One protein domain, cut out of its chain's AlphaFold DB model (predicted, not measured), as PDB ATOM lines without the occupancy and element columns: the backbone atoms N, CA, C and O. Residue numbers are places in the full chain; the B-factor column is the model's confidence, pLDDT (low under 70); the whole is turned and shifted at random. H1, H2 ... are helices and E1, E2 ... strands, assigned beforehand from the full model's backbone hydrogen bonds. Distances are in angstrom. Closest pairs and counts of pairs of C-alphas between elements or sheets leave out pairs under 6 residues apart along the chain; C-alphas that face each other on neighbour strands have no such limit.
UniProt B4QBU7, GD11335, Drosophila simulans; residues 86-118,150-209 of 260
ATOM      1  N   SER A  86     204.062 149.672 199.058       81.38
ATOM      2  CA  SER A  86     204.835 148.428 199.114       81.38
ATOM      3  C   SER A  86     204.497 147.509 197.937       81.38
ATOM      4  O   SER A  86     203.328 147.221 197.688       81.38
ATOM      5  N   LEU A  87     205.525 146.970 197.279       83.19
ATOM      6  CA  LEU A  87     205.379 146.003 196.178       83.19
ATOM      7  C   LEU A  87     205.043 144.578 196.650       83.19
ATOM      8  O   LEU A  87     204.797 143.696 195.827       83.19
ATOM      9  N   CYS A  88     205.063 144.347 197.965       86.12
ATOM     10  CA  CYS A  88     204.727 143.078 198.594       86.12
ATOM     11  C   CYS A  88     203.351 143.162 199.255       86.12
ATOM     12  O   CYS A  88     203.180 143.959 200.181       86.12
ATOM     13  N   PRO A  89     202.375 142.351 198.813       85.69
ATOM     14  CA  PRO A  89     201.082 142.275 199.473       85.69
ATOM     15  C   PRO A  89     201.224 141.740 200.903       85.69
ATOM     16  O   PRO A  89     201.931 140.758 201.148       85.69
ATOM     17  N   THR A  90     200.539 142.384 201.845       88.06
ATOM     18  CA  THR A  90     200.578 142.043 203.269       88.06
ATOM     19  C   THR A  90     199.184 141.761 203.811       88.06
ATOM     20  O   THR A  90     198.193 142.331 203.355       88.06
ATOM     21  N   ASN A  91     199.111 140.878 204.803       88.12
ATOM     22  CA  ASN A  91     197.939 140.649 205.628       88.12
ATOM     23  C   ASN A  91     198.217 141.218 207.023       88.12
ATOM     24  O   ASN A  91     199.256 140.927 207.616       88.12
ATOM     25  N   ARG A  92     197.311 142.057 207.526       91.88
ATOM     26  CA  ARG A  92     197.426 142.691 208.838       91.88
ATOM     27  C   ARG A  92     196.360 142.126 209.766       91.88
ATOM     28  O   ARG A  92     195.172 142.320 209.525       91.88
ATOM     29  N   VAL A  93     196.800 141.514 210.860       94.19
ATOM     30  CA  VAL A  93     195.933 140.915 211.877       94.19
ATOM     31  C   VAL A  93     196.225 141.550 213.232       94.19
ATOM     32  O   VAL A  93     197.375 141.704 213.636       94.19
ATOM     33  N   THR A  94     195.173 141.943 213.945       95.06
ATOM     34  CA  THR A  94     195.255 142.371 215.346       95.06
ATOM     35  C   THR A  94     195.018 141.165 216.248       95.06
ATOM     36  O   THR A  94     193.907 140.638 216.280       95.06
ATOM     37  N   VAL A  95     196.042 140.745 216.985       93.56
ATOM     38  CA  VAL A  95     195.984 139.618 217.922       93.56
ATOM     39  C   VAL A  95     195.717 140.156 219.322       93.56
ATOM     40  O   VAL A  95     196.472 140.993 219.817       93.56
ATOM     41  N   LYS A  96     194.640 139.693 219.960       94.00
ATOM     42  CA  LYS A  96     194.315 140.028 221.354       94.00
ATOM     43  C   LYS A  96     195.072 139.092 222.297       94.00
ATOM     44  O   LYS A  96     195.154 137.899 222.018       94.00
ATOM     45  N   LEU A  97     195.631 139.623 223.385       91.31
ATOM     46  CA  LEU A  97     196.242 138.795 224.427       91.31
ATOM     47  C   LEU A  97     195.187 138.483 225.492       91.31
ATOM     48  O   LEU A  97     194.680 139.397 226.132       91.31
ATOM     49  N   GLU A  98     194.841 137.205 225.653       80.06
ATOM     50  CA  GLU A  98     193.783 136.764 226.580       80.06
ATOM     51  C   GLU A  98     194.315 136.363 227.966       80.06
ATOM     52  O   GLU A  98     193.571 136.364 228.938       80.06
ATOM     53  N   SER A  99     195.605 136.037 228.086       74.62
ATOM     54  CA  SER A  99     196.177 135.363 229.262       74.62
ATOM     55  C   SER A  99     196.794 136.294 230.323       74.62
ATOM     56  O   SER A  99     197.719 135.888 231.029       74.62
ATOM     57  N   GLY A 100     196.336 137.547 230.428       75.88
ATOM     58  CA  GLY A 100     196.758 138.472 231.490       75.88
ATOM     59  C   GLY A 100     196.457 139.947 231.210       75.88
ATOM     60  O   GLY A 100     196.065 140.316 230.101       75.88
ATOM     61  N   ASP A 101     196.696 140.800 232.210       87.56
ATOM     62  CA  ASP A 101     196.611 142.254 232.061       87.56
ATOM     63  C   ASP A 101     197.814 142.766 231.260       87.56
ATOM     64  O   ASP A 101     198.869 143.098 231.803       87.56
ATOM     65  N   TYR A 102     197.664 142.793 229.935       92.62
ATOM     66  CA  TYR A 102     198.670 143.304 229.006       92.62
ATOM     67  C   TYR A 102     198.415 144.763 228.611       92.62
ATOM     68  O   TYR A 102     197.280 145.192 228.378       92.62
ATOM     69  N   ARG A 103     199.499 145.530 228.453       90.31
ATOM     70  CA  ARG A 103     199.487 146.899 227.917       90.31
ATOM     71  C   ARG A 103     200.478 147.035 226.745       90.31
ATOM     72  O   ARG A 103     201.684 146.917 226.967       90.31
ATOM     73  N   PRO A 104     200.005 147.340 225.516       92.00
ATOM     74  CA  PRO A 104     198.604 147.277 225.068       92.00
ATOM     75  C   PRO A 104     198.032 145.848 225.143       92.00
ATOM     76  O   PRO A 104     198.773 144.873 225.108       92.00
ATOM     77  N   ASN A 105     196.702 145.723 225.204       92.69
ATOM     78  CA  ASN A 105     195.990 144.434 225.297       92.69
ATOM     79  C   ASN A 105     195.937 143.642 223.973       92.69
ATOM     80  O   ASN A 105     195.299 142.594 223.871       92.69
ATOM     81  N   HIS A 106     196.560 144.172 222.929       93.94
ATOM     82  CA  HIS A 106     196.642 143.559 221.618       93.94
ATOM     83  C   HIS A 106     197.969 143.941 220.969       93.94
ATOM     84  O   HIS A 106     198.564 144.975 221.284       93.94
ATOM     85  N   TYR A 107     198.402 143.139 220.009       94.31
ATOM     86  CA  TYR A 107     199.501 143.490 219.125       94.31
ATOM     87  C   TYR A 107     199.107 143.248 217.671       94.31
ATOM     88  O   TYR A 107     198.089 142.631 217.366       94.31
ATOM     89  N   VAL A 108     199.890 143.810 216.753       94.62
ATOM     90  CA  VAL A 108     199.628 143.719 215.317       94.62
ATOM     91  C   VAL A 108     200.673 142.826 214.676       94.62
ATOM     92  O   VAL A 108     201.872 143.109 214.770       94.62
ATOM     93  N   GLU A 109     200.188 141.809 213.983       94.12
ATOM     94  CA  GLU A 109     200.952 140.946 213.097       94.12
ATOM     95  C   GLU A 109     200.749 141.399 211.653       94.12
ATOM     96  O   GLU A 109     199.622 141.633 211.211       94.12
ATOM     97  N   VAL A 110     201.847 141.555 210.915       93.12
ATOM     98  CA  VAL A 110     201.825 141.869 209.484       93.12
ATOM     99  C   VAL A 110     202.603 140.794 208.746       93.12
ATOM    100  O   VAL A 110     203.836 140.765 208.789       93.12
ATOM    101  N   THR A 111     201.881 139.904 208.076       91.62
ATOM    102  CA  THR A 111     202.446 138.764 207.357       91.62
ATOM    103  C   THR A 111     202.429 138.988 205.853       91.62
ATOM    104  O   THR A 111     201.565 139.688 205.322       91.62
ATOM    105  N   CYS A 112     203.379 138.401 205.133       88.12
ATOM    106  CA  CYS A 112     203.342 138.425 203.676       88.12
ATOM    107  C   CYS A 112     202.218 137.521 203.193       88.12
ATOM    108  O   CYS A 112     202.120 136.365 203.621       88.12
ATOM    109  N   ALA A 113     201.405 138.018 202.260       81.81
ATOM    110  CA  ALA A 113     200.508 137.145 201.525       81.81
ATOM    111  C   ALA A 113     201.395 136.175 200.726       81.81
ATOM    112  O   ALA A 113     202.078 136.572 199.780       81.81
ATOM    113  N   HIS A 114     201.481 134.926 201.196       59.41
ATOM    114  CA  HIS A 114     202.293 133.868 200.602       59.41
ATOM    115  C   HIS A 114     202.000 133.793 199.111       59.41
ATOM    116  O   HIS A 114     200.867 133.464 198.778       59.41
ATOM    117  N   SER A 115     202.984 134.087 198.248       50.97
ATOM    118  CA  SER A 115     203.076 133.587 196.857       50.97
ATOM    119  C   SER A 115     204.237 134.160 196.028       50.97
ATOM    120  O   SER A 115     204.190 134.046 194.812       50.97
ATOM    121  N   TYR A 116     205.287 134.769 196.590       48.84
ATOM    122  CA  TYR A 116     206.338 135.352 195.734       48.84
ATOM    123  C   TYR A 116     207.769 135.017 196.133       48.84
ATOM    124  O   TYR A 116     208.688 135.762 195.819       48.84
ATOM    125  N   SER A 117     207.970 133.850 196.746       41.69
ATOM    126  CA  SER A 117     209.224 133.135 196.534       41.69
ATOM    127  C   SER A 117     209.095 132.419 195.188       41.69
ATOM    128  O   SER A 117     208.191 131.586 195.057       41.69
ATOM    129  N   PRO A 118     209.928 132.715 194.173       43.94
ATOM    130  CA  PRO A 118     210.071 131.802 193.055       43.94
ATOM    131  C   PRO A 118     210.548 130.486 193.668       43.94
ATOM    132  O   PRO A 118     211.672 130.403 194.162       43.94
ATOM    133  N   CYS A 150     206.419 142.845 193.145       80.44
ATOM    134  CA  CYS A 150     207.816 142.472 193.418       80.44
ATOM    135  C   CYS A 150     208.329 141.252 192.605       80.44
ATOM    136  O   CYS A 150     209.442 141.249 192.083       80.44
ATOM    137  N   SER A 151     207.485 140.237 192.416       73.06
ATOM    138  CA  SER A 151     207.797 139.022 191.652       73.06
ATOM    139  C   SER A 151     207.834 139.165 190.135       73.06
ATOM    140  O   SER A 151     208.423 138.320 189.456       73.06
ATOM    141  N   ALA A 152     207.185 140.188 189.579       67.38
ATOM    142  CA  ALA A 152     207.190 140.456 188.148       67.38
ATOM    143  C   ALA A 152     208.612 140.735 187.651       67.38
ATOM    144  O   ALA A 152     209.012 140.217 186.609       67.38
ATOM    145  N   THR A 153     209.384 141.453 188.463       70.06
ATOM    146  CA  THR A 153     210.737 141.928 188.160       70.06
ATOM    147  C   THR A 153     211.836 140.970 188.665       70.06
ATOM    148  O   THR A 153     213.021 141.277 188.580       70.06
ATOM    149  N   GLY A 154     211.471 139.788 189.183       74.31
ATOM    150  CA  GLY A 154     212.422 138.784 189.686       74.31
ATOM    151  C   GLY A 154     212.912 139.012 191.123       74.31
ATOM    152  O   GLY A 154     213.806 138.300 191.582       74.31
ATOM    153  N   PHE A 155     212.323 139.967 191.847       81.31
ATOM    154  CA  PHE A 155     212.530 140.110 193.286       81.31
ATOM    155  C   PHE A 155     211.584 139.187 194.066       81.31
ATOM    156  O   PHE A 155     210.582 138.691 193.551       81.31
ATOM    157  N   SER A 156     211.920 138.939 195.329       83.06
ATOM    158  CA  SER A 156     211.159 138.084 196.234       83.06
ATOM    159  C   SER A 156     210.657 138.884 197.427       83.06
ATOM    160  O   SER A 156     211.380 139.719 197.977       83.06
ATOM    161  N   CYS A 157     209.420 138.612 197.840       87.00
ATOM    162  CA  CYS A 157     208.867 139.178 199.063       87.00
ATOM    163  C   CYS A 157     209.349 138.388 200.275       87.00
ATOM    164  O   CYS A 157     209.050 137.200 200.406       87.00
ATOM    165  N   ILE A 158     210.061 139.064 201.171       88.00
ATOM    166  CA  ILE A 158     210.573 138.482 202.409       88.00
ATOM    167  C   ILE A 158     209.767 138.960 203.616       88.00
ATOM    168  O   ILE A 158     209.381 140.125 203.696       88.00
ATOM    169  N   GLN A 159     209.530 138.053 204.563       92.31
ATOM    170  CA  GLN A 159     208.901 138.377 205.839       92.31
ATOM    171  C   GLN A 159     209.907 139.083 206.745       92.31
ATOM    172  O   GLN A 159     210.976 138.546 207.038       92.31
ATOM    173  N   LEU A 160     209.533 140.262 207.230       91.44
ATOM    174  CA  LEU A 160     210.250 140.958 208.286       91.44
ATOM    175  C   LEU A 160     209.661 140.577 209.641       91.44
ATOM    176  O   LEU A 160     208.440 140.521 209.817       91.44
ATOM    177  N   ASN A 161     210.551 140.359 210.601       94.56
ATOM    178  CA  ASN A 161     210.213 140.109 211.994       94.56
ATOM    179  C   ASN A 161     210.786 141.243 212.839       94.56
ATOM    180  O   ASN A 161     211.891 141.723 212.577       94.56
ATOM    181  N   ARG A 162     210.049 141.669 213.862       93.81
ATOM    182  CA  ARG A 162     210.545 142.628 214.854       93.81
ATOM    183  C   ARG A 162     210.263 142.118 216.253       93.81
ATOM    184  O   ARG A 162     209.235 141.488 216.491       93.81
ATOM    185  N   THR A 163     211.144 142.454 217.179       95.62
ATOM    186  CA  THR A 163     210.876 142.271 218.600       95.62
ATOM    187  C   THR A 163     210.028 143.437 219.088       95.62
ATOM    188  O   THR A 163     210.353 144.600 218.838       95.62
ATOM    189  N   ILE A 164     208.912 143.129 219.738       94.50
ATOM    190  CA  ILE A 164     208.073 144.096 220.440       94.50
ATOM    191  C   ILE A 164     208.248 143.930 221.943       94.50
ATOM    192  O   ILE A 164     208.537 142.836 222.427       94.50
ATOM    193  N   HIS A 165     208.049 145.031 222.659       94.25
ATOM    194  CA  HIS A 165     208.002 145.060 224.111       94.25
ATOM    195  C   HIS A 165     206.539 145.147 224.537       94.25
ATOM    196  O   HIS A 165     205.798 146.003 224.049       94.25
ATOM    197  N   LEU A 166     206.140 144.240 225.415       93.06
ATOM    198  CA  LEU A 166     204.833 144.187 226.046       93.06
ATOM    199  C   LEU A 166     205.031 144.382 227.546       93.06
ATOM    200  O   LEU A 166     206.072 144.019 228.089       93.06
ATOM    201  N   ILE A 167     204.043 144.962 228.213       93.25
ATOM    202  CA  ILE A 167     204.043 145.070 229.671       93.25
ATOM    203  C   ILE A 167     202.908 144.190 230.174       93.25
ATOM    204  O   ILE A 167     201.770 144.357 229.727       93.25
ATOM    205  N   ARG A 168     203.223 143.251 231.061       92.81
ATOM    206  CA  ARG A 168     202.275 142.315 231.665       92.81
ATOM    207  C   ARG A 168     202.250 142.535 233.171       92.81
ATOM    208  O   ARG A 168     203.308 142.708 233.774       92.81
ATOM    209  N   LEU A 169     201.074 142.519 233.785       91.88
ATOM    210  CA  LEU A 169     200.974 142.445 235.239       91.88
ATOM    211  C   LEU A 169     201.288 141.017 235.700       91.88
ATOM    212  O   LEU A 169     200.744 140.050 235.164       91.88
ATOM    213  N   ASN A 170     202.186 140.881 236.666       90.81
ATOM    214  CA  ASN A 170     202.497 139.592 237.265       90.81
ATOM    215  C   ASN A 170     201.569 139.349 238.462       90.81
ATOM    216  O   ASN A 170     201.660 140.051 239.467       90.81
ATOM    217  N   ASP A 171     200.708 138.334 238.368       87.94
ATOM    218  CA  ASP A 171     199.710 138.014 239.400       87.94
ATOM    219  C   ASP A 171     200.341 137.659 240.758       87.94
ATOM    220  O   ASP A 171     199.727 137.861 241.802       87.94
ATOM    221  N   ALA A 172     201.579 137.147 240.763       87.88
ATOM    222  CA  ALA A 172     202.262 136.739 241.990       87.88
ATOM    223  C   ALA A 172     202.872 137.918 242.764       87.88
ATOM    224  O   ALA A 172     202.960 137.866 243.989       87.88
ATOM    225  N   SER A 173     203.326 138.961 242.065       88.69
ATOM    226  CA  SER A 173     204.010 140.110 242.677       88.69
ATOM    227  C   SER A 173     203.187 141.396 242.657       88.69
ATOM    228  O   SER A 173     203.552 142.354 243.334       88.69
ATOM    229  N   GLY A 174     202.105 141.450 241.875       89.31
ATOM    230  CA  GLY A 174     201.342 142.674 241.621       89.31
ATOM    231  C   GLY A 174     202.138 143.747 240.866       89.31
ATOM    232  O   GLY A 174     201.667 144.873 240.719       89.31
ATOM    233  N   CYS A 175     203.346 143.423 240.394       92.56
ATOM    234  CA  CYS A 175     204.225 144.345 239.687       92.56
ATOM    235  C   CYS A 175     204.076 144.196 238.171       92.56
ATOM    236  O   CYS A 175     203.821 143.109 237.647       92.56
ATOM    237  N   TRP A 176     204.288 145.299 237.457       93.38
ATOM    238  CA  TRP A 176     204.381 145.300 236.002       93.38
ATOM    239  C   TRP A 176     205.748 144.785 235.560       93.38
ATOM    240  O   TRP A 176     206.783 145.289 235.995       93.38
ATOM    241  N   GLU A 177     205.746 143.810 234.663       92.56
ATOM    242  CA  GLU A 177     206.942 143.185 234.117       92.56
ATOM    243  C   GLU A 177     207.001 143.390 232.601       92.56
ATOM    244  O   GLU A 177     205.987 143.329 231.899       92.56
ATOM    245  N   SER A 178     208.200 143.664 232.083       91.88
ATOM    246  CA  SER A 178     208.419 143.809 230.647       91.88
ATOM    247  C   SER A 178     208.672 142.449 230.003       91.88
ATOM    248  O   SER A 178     209.674 141.796 230.292       91.88
ATOM    249  N   GLU A 179     207.816 142.069 229.068       90.94
ATOM    250  CA  GLU A 179     207.956 140.878 228.238       90.94
ATOM    251  C   GLU A 179     208.398 141.289 226.826       90.94
ATOM    252  O   GLU A 179     208.006 142.339 226.308       90.94
ATOM    253  N   THR A 180     209.214 140.466 226.166       93.94
ATOM    254  CA  THR A 180     209.557 140.676 224.754       93.94
ATOM    255  C   THR A 180     209.047 139.538 223.900       93.94
ATOM    256  O   THR A 180     209.153 138.371 224.271       93.94
ATOM    257  N   ARG A 181     208.506 139.878 222.730       90.75
ATOM    258  CA  ARG A 181     207.976 138.895 221.788       90.75
ATOM    259  C   ARG A 181     208.387 139.237 220.368       90.75
ATOM    260  O   ARG A 181     208.326 140.392 219.957       90.75
ATOM    261  N   THR A 182     208.788 138.231 219.604       95.31
ATOM    262  CA  THR A 182     209.081 138.393 218.177       95.31
ATOM    263  C   THR A 182     207.798 138.215 217.382       95.31
ATOM    264  O   THR A 182     207.145 137.179 217.496       95.31
ATOM    265  N   VAL A 183     207.436 139.219 216.583       94.81
ATOM    266  CA  VAL A 183     206.200 139.229 215.788       94.81
ATOM    267  C   VAL A 183     206.491 139.588 214.326       94.81
ATOM    268  O   VAL A 183     207.410 140.376 214.058       94.81
ATOM    269  N   PRO A 184     205.717 139.049 213.369       95.12
ATOM    270  CA  PRO A 184     205.809 139.449 211.969       95.12
ATOM    271  C   PRO A 184     205.401 140.922 211.823       95.12
ATOM    272  O   PRO A 184     204.351 141.345 212.311       95.12
ATOM    273  N   SER A 185     206.258 141.732 211.203       93.69
ATOM    274  CA  SER A 185     206.145 143.197 211.207       93.69
ATOM    275  C   SER A 185     205.869 143.833 209.856       93.69
ATOM    276  O   SER A 185     205.407 144.973 209.810       93.69
ATOM    277  N   GLY A 186     206.137 143.120 208.768       91.81
ATOM    278  CA  GLY A 186     205.970 143.639 207.423       91.81
ATOM    279  C   GLY A 186     206.662 142.772 206.390       91.81
ATOM    280  O   GLY A 186     207.176 141.700 206.702       91.81
ATOM    281  N   CYS A 187     206.677 143.261 205.155       90.75
ATOM    282  CA  CYS A 187     207.293 142.573 204.032       90.75
ATOM    283  C   CYS A 187     208.127 143.527 203.204       90.75
ATOM    284  O   CYS A 187     207.730 144.673 202.984       90.75
ATOM    285  N   GLU A 188     209.249 143.024 202.708       89.19
ATOM    286  CA  GLU A 188     210.165 143.787 201.872       89.19
ATOM    287  C   GLU A 188     210.453 143.048 200.570       89.19
ATOM    288  O   GLU A 188     210.489 141.819 200.521       89.19
ATOM    289  N   CYS A 189     210.627 143.823 199.504       87.44
ATOM    290  CA  CYS A 189     210.964 143.307 198.192       87.44
ATOM    291  C   CYS A 189     212.487 143.261 198.055       87.44
ATOM    292  O   CYS A 189     213.130 144.306 197.978       87.44
ATOM    293  N   MET A 190     213.064 142.060 198.046       85.38
ATOM    294  CA  MET A 190     214.513 141.872 198.013       85.38
ATOM    295  C   MET A 190     214.982 140.986 196.863       85.38
ATOM    296  O   MET A 190     214.266 140.127 196.355       85.38
ATOM    297  N   TRP A 191     216.242 141.178 196.476       84.44
ATOM    298  CA  TRP A 191     216.913 140.398 195.442       84.44
ATOM    299  C   TRP A 191     217.501 139.095 196.019       84.44
ATOM    300  O   TRP A 191     218.372 139.165 196.895       84.44
ATOM    301  N   PRO A 192     217.097 137.899 195.544       83.00
ATOM    302  CA  PRO A 192     217.619 136.640 196.068       83.00
ATOM    303  C   PRO A 192     219.003 136.335 195.472       83.00
ATOM    304  O   PRO A 192     219.152 135.582 194.506       83.00
ATOM    305  N   LYS A 193     220.047 136.899 196.095       81.00
ATOM    306  CA  LYS A 193     221.449 136.772 195.653       81.00
ATOM    307  C   LYS A 193     221.923 135.322 195.501       81.00
ATOM    308  O   LYS A 193     222.726 135.030 194.622       81.00
ATOM    309  N   HIS A 194     221.423 134.408 196.330       77.50
ATOM    310  CA  HIS A 194     221.780 132.989 196.252       77.50
ATOM    311  C   HIS A 194     221.254 132.302 194.984       77.50
ATOM    312  O   HIS A 194     221.884 131.366 194.504       77.50
ATOM    313  N   SER A 195     220.126 132.763 194.435       75.31
ATOM    314  CA  SER A 195     219.485 132.157 193.262       75.31
ATOM    315  C   SER A 195     219.932 132.805 191.954       75.31
ATOM    316  O   SER A 195     220.145 132.104 190.968       75.31
ATOM    317  N   TYR A 196     220.088 134.133 191.938       69.12
ATOM    318  CA  TYR A 196     220.376 134.891 190.711       69.12
ATOM    319  C   TYR A 196     221.756 135.566 190.695       69.12
ATOM    320  O   TYR A 196     222.079 136.280 189.746       69.12
ATOM    321  N   GLY A 197     222.591 135.325 191.709       79.56
ATOM    322  CA  GLY A 197     223.891 135.977 191.852       79.56
ATOM    323  C   GLY A 197     223.759 137.437 192.280       79.56
ATOM    324  O   GLY A 197     222.704 137.881 192.724       79.56
ATOM    325  N   ASP A 198     224.841 138.209 192.188       82.69
ATOM    326  CA  ASP A 198     224.768 139.645 192.473       82.69
ATOM    327  C   ASP A 198     223.915 140.377 191.426       82.69
ATOM    328  O   ASP A 198     224.022 140.099 190.225       82.69
ATOM    329  N   ILE A 199     223.118 141.351 191.867       76.94
ATOM    330  CA  ILE A 199     222.221 142.121 190.994       76.94
ATOM    331  C   ILE A 199     223.001 142.844 189.887       76.94
ATOM    332  O   ILE A 199     222.555 142.917 188.741       76.94
ATOM    333  N   ALA A 200     224.220 143.300 190.195       75.75
ATOM    334  CA  ALA A 200     225.090 143.967 189.232       75.75
ATOM    335  C   ALA A 200     225.493 143.048 188.063       75.75
ATOM    336  O   ALA A 200     225.494 143.476 186.907       75.75
ATOM    337  N   PHE A 201     225.794 141.774 188.341       70.81
ATOM    338  CA  PHE A 201     226.176 140.808 187.308       70.81
ATOM    339  C   PHE A 201     224.974 140.336 186.490       70.81
ATOM    340  O   PHE A 201     225.099 140.139 185.279       70.81
ATOM    341  N   TYR A 202     223.805 140.208 187.122       69.19
ATOM    342  CA  TYR A 202     222.578 139.788 186.449       69.19
ATOM    343  C   TYR A 202     222.201 140.722 185.289       69.19
ATOM    344  O   TYR A 202     222.012 140.269 184.154       69.19
ATOM    345  N   HIS A 203     222.190 142.038 185.524       69.19
ATOM    346  CA  HIS A 203     221.865 143.005 184.472       69.19
ATOM    347  C   HIS A 203     222.930 143.068 183.366       69.19
ATOM    348  O   HIS A 203     222.593 143.245 182.194       69.19
ATOM    349  N   GLN A 204     224.213 142.884 183.694       67.94
ATOM    350  CA  GLN A 204     225.275 142.818 182.681       67.94
ATOM    351  C   GLN A 204     225.142 141.574 181.789       67.94
ATOM    352  O   GLN A 204     225.321 141.665 180.572       67.94
ATOM    353  N   ALA A 205     224.789 140.419 182.363       60.59
ATOM    354  CA  ALA A 205     224.581 139.181 181.616       60.59
ATOM    355  C   ALA A 205     223.364 139.261 180.678       60.59
ATOM    356  O   ALA A 205     223.436 138.791 179.539       60.59
ATOM    357  N   GLN A 206     222.273 139.903 181.110       62.09
ATOM    358  CA  GLN A 206     221.113 140.152 180.247       62.09
ATOM    359  C   GLN A 206     221.453 141.072 179.067       62.09
ATOM    360  O   GLN A 206     221.097 140.753 177.933       62.09
ATOM    361  N   LYS A 207     222.223 142.147 179.298       60.00
ATOM    362  CA  LYS A 207     222.708 143.029 178.219       60.00
ATOM    363  C   LYS A 207     223.544 142.271 177.182       60.00
ATOM    364  O   LYS A 207     223.406 142.519 175.990       60.00
ATOM    365  N   ARG A 208     224.370 141.308 177.613       55.94
ATOM    366  CA  ARG A 208     225.176 140.470 176.703       55.94
ATOM    367  C   ARG A 208     224.333 139.471 175.905       55.94
ATOM    368  O   ARG A 208     224.600 139.278 174.725       55.94
ATOM    369  N   ARG A 209     223.304 138.864 176.510       53.00
ATOM    370  CA  ARG A 209     222.388 137.942 175.805       53.00
ATOM    371  C   ARG A 209     221.479 138.656 174.801       53.00
ATOM    372  O   ARG A 209     221.218 138.100 173.741       53.00
TER     373      ARG A 209
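This is residues 86 to 118 and 150 to 209 of the 260 residues of the protein "GD11335" of Drosophila simulans (UniProt B4QBU7). Two antiparallel hairpins of strands, the long, narrow E3 and E4 and the shorter E1 and E2, lie side by side lengthwise, with E2 beside E4. From one end of the long hairpin the chain runs on as a thin helical tail, H1 and then H2, whose residues 203 to 209 stick out free. The printed part has 93 residues, with four named strands and then two named helices, in the order E1, E2, E3, E4, H1, H2; the sheets, E3 - E4 and E1 - E2, are antiparallel, and the class is mixed, helices and strands. The whole is extended, with a radius of gyration of the C-alphas of 19.9 A, and it spans 69 by 20 by 16 A, a rod to whose length the tail adds.

Find C-alpha 156 at (211.159, 138.084, 196.234); from there E3, residues 156 to 169, runs 40.5 A to C-alpha 169 at (200.974, 142.445, 235.239). E4, residues 176 to 190, comes back over 39.5 A. Look earlier for E1, residues 90 to 96, 19.2 A long, and E2, residues 106 to 112, 19.8 A long. After E4 come H1, residues 193 to 196, and H2, residues 199 to 209, which is 15.8 A long and ends at C-alpha 209 at (222.388, 137.942, 175.805).

Begin with the hairpin of E3 and E4, antiparallel at 169 degrees between directions: N 164 and O 181 are within hydrogen-bond range at 2.8 A, and so are N 179 and O 166 at 2.8 A. Next look at E2: its closest C-alpha pair with E4 is Val 110 and Ser 185, 4.8 A apart, and 15 pairs of C-alphas of these two strands are within 8 A. E1 and E2 form the other hairpin, antiparallel at 158 degrees, with N 93 and O 109 at 2.8 A. E1 and E3 are apart, but residues 102 to 103 pair antiparallel with residues 167 to 168 of E3. H1 and H2 are close but not clearly touching, their closest C-alphas those of Tyr 196 and Tyr 202, 6.9 A apart. H2 and E4 are apart. In H2, 6 of 7 O i to N i+4 pairs are within hydrogen-bond range; H1 is too short for such a pair.

The two C-alphas farthest apart, those of Ser 173 and Arg 209, are 69.4 A apart. Residues 119 to 149 are not printed, and C-alphas 118 and 150 across this cut are 10.9 A apart. Of the links that are printed whole, E4 to H1 and H1 to H2 are tight, E1 to E2 and E3 to E4 are short, and none is long. Look for pLDDT under 70 at residues 114 to 118, 152, 196 and 202 to 209; the mean of the printed part is 83.2.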